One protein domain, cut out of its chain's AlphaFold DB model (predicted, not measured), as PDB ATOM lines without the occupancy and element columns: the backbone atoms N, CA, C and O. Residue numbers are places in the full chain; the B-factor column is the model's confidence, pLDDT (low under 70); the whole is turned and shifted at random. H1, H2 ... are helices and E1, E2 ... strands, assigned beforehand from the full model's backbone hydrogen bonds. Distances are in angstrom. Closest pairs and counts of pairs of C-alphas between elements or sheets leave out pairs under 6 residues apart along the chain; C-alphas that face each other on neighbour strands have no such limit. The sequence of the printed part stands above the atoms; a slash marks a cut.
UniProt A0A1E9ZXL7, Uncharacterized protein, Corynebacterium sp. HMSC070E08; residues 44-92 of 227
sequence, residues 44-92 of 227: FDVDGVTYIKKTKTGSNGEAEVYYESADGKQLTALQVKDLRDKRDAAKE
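AT A GLANCE: This is residues 44 to 92 of the 227 residues of an uncharacterized protein of Corynebacterium sp. HMSC070E08 (UniProt A0A1E9ZXL7). A curled, strongly twisted sheet of four strands sends its long hairpin E2-E3 toward one end of the domain, while H1 runs out beyond the strands toward the other end. The 49 printed residues run E1, E2, E3, E4, H1, and the first four form a meander, each strand the antiparallel neighbour of the one before. The class is mixed; the whole is loose, radius of gyration of the C-alphas 12.4 A, and flat, 40 by 22 by 10 A.

HOW THE PARTS SIT: E2, residues 49 to 57, and E3, residues 63 to 69, form a hairpin, with N 54 and O 66 within hydrogen-bond range at 2.7 A. E1, residues 44 to 46, forms a hairpin with E2, N 44 to O 51 2.9 A. E4, residues 74 to 76, forms one with E3, N 67 to O 75 2.8 A. H1, residues 77 to 92, is on one face of the sheet, in two layers, height 7.0 A, yet over none of the strands. Its closest C-alphas with E3, Ala 77 and Tyr 66, are 5.6 A apart. Every O i to N i+4 pair of H1 is within hydrogen-bond range.

IN THESE COORDINATES: E2 measures 25.1 A, H1 22.9 A and E3 19.2 A. C-alpha 44 begins E1 at (244.127, 272.419, 302.380); C-alpha 92 ends H1 at (241.501, 270.376, 321.914).

THE WHOLE: The C-alphas farthest apart, Ser 59 and Glu 92, are 40.4 A apart. The printed part has no cut and its links are tight. Residues 90 to 92 have pLDDT under 70.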
ATOM      1  N   PHE A  44     243.627 272.884 301.094       90.69
ATOM      2  CA  PHE A  44     244.127 272.419 302.380       90.69
ATOM      3  C   PHE A  44     245.556 272.903 302.593       90.69
ATOM      4  O   PHE A  44     246.445 272.563 301.818       90.69
ATOM      5  N   ASP A  45     245.774 273.688 303.644       92.38
ATOM      6  CA  ASP A  45     247.100 274.191 303.998       92.38
ATOM      7  C   ASP A  45     247.782 273.256 304.994       92.38
ATOM      8  O   ASP A  45     247.196 272.893 306.021       92.38
ATOM      9  N   VAL A  46     249.023 272.871 304.704       88.75
ATOM     10  CA  VAL A  46     249.878 272.055 305.579       88.75
ATOM     11  C   VAL A  46     251.246 272.707 305.626       88.75
ATOM     12  O   VAL A  46     251.869 272.879 304.584       88.75
ATOM     13  N   ASP A  47     251.697 273.096 306.819       87.31
ATOM     14  CA  ASP A  47     253.024 273.684 307.039       87.31
ATOM     15  C   ASP A  47     253.347 274.879 306.113       87.31
ATOM     16  O   ASP A  47     254.477 275.061 305.669       87.31
ATOM     17  N   GLY A  48     252.335 275.694 305.792       90.06
ATOM     18  CA  GLY A  48     252.467 276.849 304.894       90.06
ATOM     19  C   GLY A  48     252.416 276.521 303.397       90.06
ATOM     20  O   GLY A  48     252.565 277.427 302.580       90.06
ATOM     21  N   VAL A  49     252.182 275.260 303.022       92.56
ATOM     22  CA  VAL A  49     251.971 274.826 301.636       92.56
ATOM     23  C   VAL A  49     250.482 274.616 301.384       92.56
ATOM     24  O   VAL A  49     249.848 273.789 302.043       92.56
ATOM     25  N   THR A  50     249.936 275.325 300.397       93.94
ATOM     26  CA  THR A  50     248.548 275.161 299.953       93.94
ATOM     27  C   THR A  50     248.438 274.021 298.950       93.94
ATOM     28  O   THR A  50     249.096 274.024 297.905       93.94
ATOM     29  N   TYR A  51     247.562 273.067 299.242       94.50
ATOM     30  CA  TYR A  51     247.188 271.999 298.327       94.50
ATOM     31  C   TYR A  51     245.783 272.233 297.776       94.50
ATOM     32  O   TYR A  51     244.866 272.553 298.531       94.50
ATOM     33  N   ILE A  52     245.604 272.033 296.471       94.06
ATOM     34  CA  ILE A  52     244.329 272.227 295.771       94.06
ATOM     35  C   ILE A  52     243.726 270.864 295.445       94.06
ATOM     36  O   ILE A  52     244.404 269.996 294.887       94.06
ATOM     37  N   LYS A  53     242.446 270.691 295.767       93.81
ATOM     38  CA  LYS A  53     241.678 269.492 295.452       93.81
ATOM     39  C   LYS A  53     241.574 269.314 293.940       93.81
ATOM     40  O   LYS A  53     241.162 270.212 293.209       93.81
ATOM     41  N   LYS A  54     241.896 268.116 293.483       91.69
ATOM     42  CA  LYS A  54     241.770 267.656 292.108       91.69
ATOM     43  C   LYS A  54     241.102 266.292 292.085       91.69
ATOM     44  O   LYS A  54     241.073 265.552 293.067       91.69
ATOM     45  N   THR A  55     240.552 265.969 290.929       90.38
ATOM     46  CA  THR A  55     239.912 264.688 290.657       90.38
ATOM     47  C   THR A  55     240.478 264.132 289.372       90.38
ATOM     48  O   THR A  55     240.553 264.845 288.370       90.38
ATOM     49  N   LYS A  56     240.854 262.859 289.390       87.62
ATOM     50  CA  LYS A  56     241.236 262.113 288.190       87.62
ATOM     51  C   LYS A  56     240.378 260.861 288.095       87.62
ATOM     52  O   LYS A  56     239.976 260.308 289.109       87.62
ATOM     53  N   THR A  57     240.116 260.408 286.881       89.62
ATOM     54  CA  THR A  57     239.448 259.125 286.663       89.62
ATOM     55  C   THR A  57     240.493 258.014 286.715       89.62
ATOM     56  O   THR A  57     241.450 258.026 285.937       89.62
ATOM     57  N   GLY A  58     240.335 257.091 287.659       82.44
ATOM     58  CA  GLY A  58     241.162 255.903 287.812       82.44
ATOM     59  C   GLY A  58     240.951 254.902 286.673       82.44
ATOM     60  O   GLY A  58     240.016 255.001 285.877       82.44
ATOM     61  N   SER A  59     241.828 253.901 286.586       75.56
ATOM     62  CA  SER A  59     241.759 252.857 285.547       75.56
ATOM     63  C   SER A  59     240.504 251.976 285.638       75.56
ATOM     64  O   SER A  59     240.160 251.297 284.676       75.56
ATOM     65  N   ASN A  60     239.823 252.003 286.782       83.94
ATOM     66  CA  ASN A  60     238.536 251.362 287.042       83.94
ATOM     67  C   ASN A  60     237.326 252.237 286.649       83.94
ATOM     68  O   ASN A  60     236.192 251.794 286.798       83.94
ATOM     69  N   GLY A  61     237.548 253.455 286.140       82.44
ATOM     70  CA  GLY A  61     236.485 254.407 285.811       82.44
ATOM     71  C   GLY A  61     235.967 255.211 287.007       82.44
ATOM     72  O   GLY A  61     235.078 256.042 286.829       82.44
ATOM     73  N   GLU A  62     236.522 255.010 288.203       84.00
ATOM     74  CA  GLU A  62     236.110 255.727 289.410       84.00
ATOM     75  C   GLU A  62     236.845 257.062 289.552       84.00
ATOM     76  O   GLU A  62     237.968 257.233 289.076       84.00
ATOM     77  N   ALA A  63     236.208 258.043 290.191       84.81
ATOM     78  CA  ALA A  63     236.829 259.333 290.456       84.81
ATOM     79  C   ALA A  63     237.715 259.251 291.709       84.81
ATOM     80  O   ALA A  63     237.220 259.151 292.828       84.81
ATOM     81  N   GLU A  64     239.027 259.355 291.530       86.94
ATOM     82  CA  GLU A  64     239.990 259.483 292.620       86.94
ATOM     83  C   GLU A  64     240.197 260.963 292.962       86.94
ATOM     84  O   GLU A  64     240.635 261.763 292.126       86.94
ATOM     85  N   VAL A  65     239.907 261.322 294.213       89.50
ATOM     86  CA  VAL A  65     240.186 262.653 294.766       89.50
ATOM     87  C   VAL A  65     241.612 262.689 295.309       89.50
ATOM     88  O   VAL A  65     241.998 261.869 296.146       89.50
ATOM     89  N   TYR A  66     242.376 263.687 294.885       91.75
ATOM     90  CA  TYR A  66     243.715 263.966 295.393       91.75
ATOM     91  C   TYR A  66     243.921 265.472 295.554       91.75
ATOM     92  O   TYR A  66     243.119 266.281 295.099       91.75
ATOM     93  N   TYR A  67     244.988 265.853 296.230       93.25
ATOM     94  CA  TYR A  67     245.349 267.229 296.524       93.25
ATOM     95  C   TYR A  67     246.737 267.487 295.967       93.25
ATOM     96  O   TYR A  67     247.630 266.686 296.212       93.25
ATOM     97  N   GLU A  68     246.933 268.569 295.224       93.94
ATOM     98  CA  GLU A  68     248.218 268.880 294.589       93.94
ATOM     99  C   GLU A  68     248.685 270.287 294.971       93.94
ATOM    100  O   GLU A  68     247.902 271.237 294.903       93.94
ATOM    101  N   SER A  69     249.943 270.418 295.392       94.50
ATOM    102  CA  SER A  69     250.566 271.717 295.666       94.50
ATOM    103  C   SER A  69     251.131 272.359 294.397       94.50
ATOM    104  O   SER A  69     251.313 271.698 293.374       94.50
ATOM    105  N   ALA A  70     251.477 273.649 294.471       92.06
ATOM    106  CA  ALA A  70     252.170 274.350 293.384       92.06
ATOM    107  C   ALA A  70     253.516 273.694 293.004       92.06
ATOM    108  O   ALA A  70     253.925 273.748 291.848       92.06
ATOM    109  N   ASP A  71     254.164 273.022 293.961       91.31
ATOM    110  CA  ASP A  71     255.421 272.289 293.765       91.31
ATOM    111  C   ASP A  71     255.218 270.866 293.203       91.31
ATOM    112  O   ASP A  71     256.174 270.096 293.100       91.31
ATOM    113  N   GLY A  72     253.976 270.477 292.893       89.56
ATOM    114  CA  GLY A  72     253.630 269.160 292.350       89.56
ATOM    115  C   GLY A  72     253.601 268.023 293.379       89.56
ATOM    116  O   GLY A  72     253.518 266.852 293.001       89.56
ATOM    117  N   LYS A  73     253.666 268.323 294.685       90.62
ATOM    118  CA  LYS A  73     253.481 267.308 295.739       90.62
ATOM    119  C   LYS A  73     252.010 266.915 295.803       90.62
ATOM    120  O   LYS A  73     251.146 267.788 295.779       90.62
ATOM    121  N   GLN A  74     251.735 265.618 295.924       92.44
ATOM    122  CA  GLN A  74     250.372 265.093 295.982       92.44
ATOM    123  C   GLN A  74     250.053 264.469 297.340       92.44
ATOM    124  O   GLN A  74     250.892 263.777 297.916       92.44
ATOM    125  N   LEU A  75     248.827 264.692 297.813       89.88
ATOM    126  CA  LEU A  75     248.240 264.045 298.983       89.88
ATOM    127  C   LEU A  75     246.935 263.350 298.588       89.88
ATOM    128  O   LEU A  75     246.159 263.874 297.789       89.88
ATOM    129  N   THR A  76     246.667 262.177 299.154       90.38
ATOM    130  CA  THR A  76     245.371 261.508 298.983       90.38
ATOM    131  C   THR A  76     244.318 262.121 299.907       90.38
ATOM    132  O   THR A  76     244.635 262.756 300.916       90.38
ATOM    133  N   ALA A  77     243.041 261.908 299.587       86.88
ATOM    134  CA  ALA A  77     241.936 262.324 300.450       86.88
ATOM    135  C   ALA A  77     242.059 261.770 301.888       86.88
ATOM    136  O   ALA A  77     241.788 262.499 302.844       86.88
ATOM    137  N   LEU A  78     242.533 260.526 302.054       87.12
ATOM    138  CA  LEU A  78     242.764 259.924 303.373       87.12
ATOM    139  C   LEU A  78     243.890 260.608 304.151       87.12
ATOM    140  O   LEU A  78     243.737 260.861 305.343       87.12
ATOM    141  N   GLN A  79     244.986 260.979 303.488       88.62
ATOM    142  CA  GLN A  79     246.077 261.712 304.139       88.62
ATOM    143  C   GLN A  79     245.626 263.092 304.621       88.62
ATOM    144  O   GLN A  79     245.962 263.507 305.728       88.62
ATOM    145  N   VAL A  80     244.834 263.799 303.813       87.81
ATOM    146  CA  VAL A  80     244.259 265.095 304.207       87.81
ATOM    147  C   VAL A  80     243.301 264.936 305.388       87.81
ATOM    148  O   VAL A  80     243.294 265.780 306.285       87.81
ATOM    149  N   LYS A  81     242.526 263.847 305.425       87.12
ATOM    150  CA  LYS A  81     241.636 263.538 306.545       87.12
ATOM    151  C   LYS A  81     242.416 263.287 307.841       87.12
ATOM    152  O   LYS A  81     242.122 263.942 308.835       87.12
ATOM    153  N   ASP A  82     243.451 262.450 307.806       87.50
ATOM    154  CA  ASP A  82     244.319 262.184 308.966       87.50
ATOM    155  C   ASP A  82     245.023 263.462 309.467       87.50
ATOM    156  O   ASP A  82     245.076 263.735 310.666       87.50
ATOM    157  N   LEU A  83     245.504 264.314 308.553       87.06
ATOM    158  CA  LEU A  83     246.117 265.601 308.906       87.06
ATOM    159  C   LEU A  83     245.125 266.582 309.541       87.06
ATOM    160  O   LEU A  83     245.503 267.343 310.436       87.06
ATOM    161  N   ARG A  84     243.869 266.591 309.083       85.62
ATOM    162  CA  ARG A  84     242.801 267.389 309.694       85.62
ATOM    163  C   ARG A  84     242.503 266.881 311.102       85.62
ATOM    164  O   ARG A  84     242.550 267.673 312.035       85.62
ATOM    165  N   ASP A  85     242.281 265.581 311.255       84.69
ATOM    166  CA  ASP A  85     241.910 264.989 312.542       84.69
ATOM    167  C   ASP A  85     243.027 265.192 313.588       84.69
ATOM    168  O   ASP A  85     242.754 265.555 314.732       84.69
ATOM    169  N   LYS A  86     244.302 265.095 313.183       84.12
ATOM    170  CA  LYS A  86     245.456 265.445 314.037       84.12
ATOM    171  C   LYS A  86     245.500 266.921 314.428       84.12
ATOM    172  O   LYS A  86     245.859 267.243 315.558       84.12
ATOM    173  N   ARG A  87     245.172 267.827 313.501       80.81
ATOM    174  CA  ARG A  87     245.134 269.273 313.768       80.81
ATOM    175  C   ARG A  87     244.024 269.626 314.750       80.81
ATOM    176  O   ARG A  87     244.237 270.475 315.612       80.81
ATOM    177  N   ASP A  88     242.869 268.995 314.612       78.06
ATOM    178  CA  ASP A  88     241.725 269.238 315.484       78.06
ATOM    179  C   ASP A  88     241.984 268.656 316.886       78.06
ATOM    180  O   ASP A  88     241.787 269.358 317.877       78.06
ATOM    181  N   ALA A  89     242.590 267.465 316.982       74.56
ATOM    182  CA  ALA A  89     243.039 266.896 318.258       74.56
ATOM    183  C   ALA A  89     244.101 267.762 318.966       74.56
ATOM    184  O   ALA A  89     244.079 267.907 320.187       74.56
ATOM    185  N   ALA A  90     245.023 268.376 318.215       69.50
ATOM    186  CA  ALA A  90     246.010 269.292 318.785       69.50
ATOM    187  C   ALA A  90     245.374 270.586 319.328       69.50
ATOM    188  O   ALA A  90     245.880 271.143 320.296       69.50
ATOM    189  N   LYS A  91     244.260 271.049 318.744       60.62
ATOM    190  CA  LYS A  91     243.529 272.235 319.221       60.62
ATOM    191  C   LYS A  91     242.684 271.970 320.467       60.62
ATOM    192  O   LYS A  91     242.474 272.898 321.241       60.62
ATOM    193  N   GLU A  92     242.215 270.743 320.680       54.06
ATOM    194  CA  GLU A  92     241.501 270.376 321.914       54.06
ATOM    195  C   GLU A  92     242.440 270.205 323.119       54.06
ATOM    196  O   GLU A  92     242.006 270.323 324.263       54.06
TER     197      GLU A  92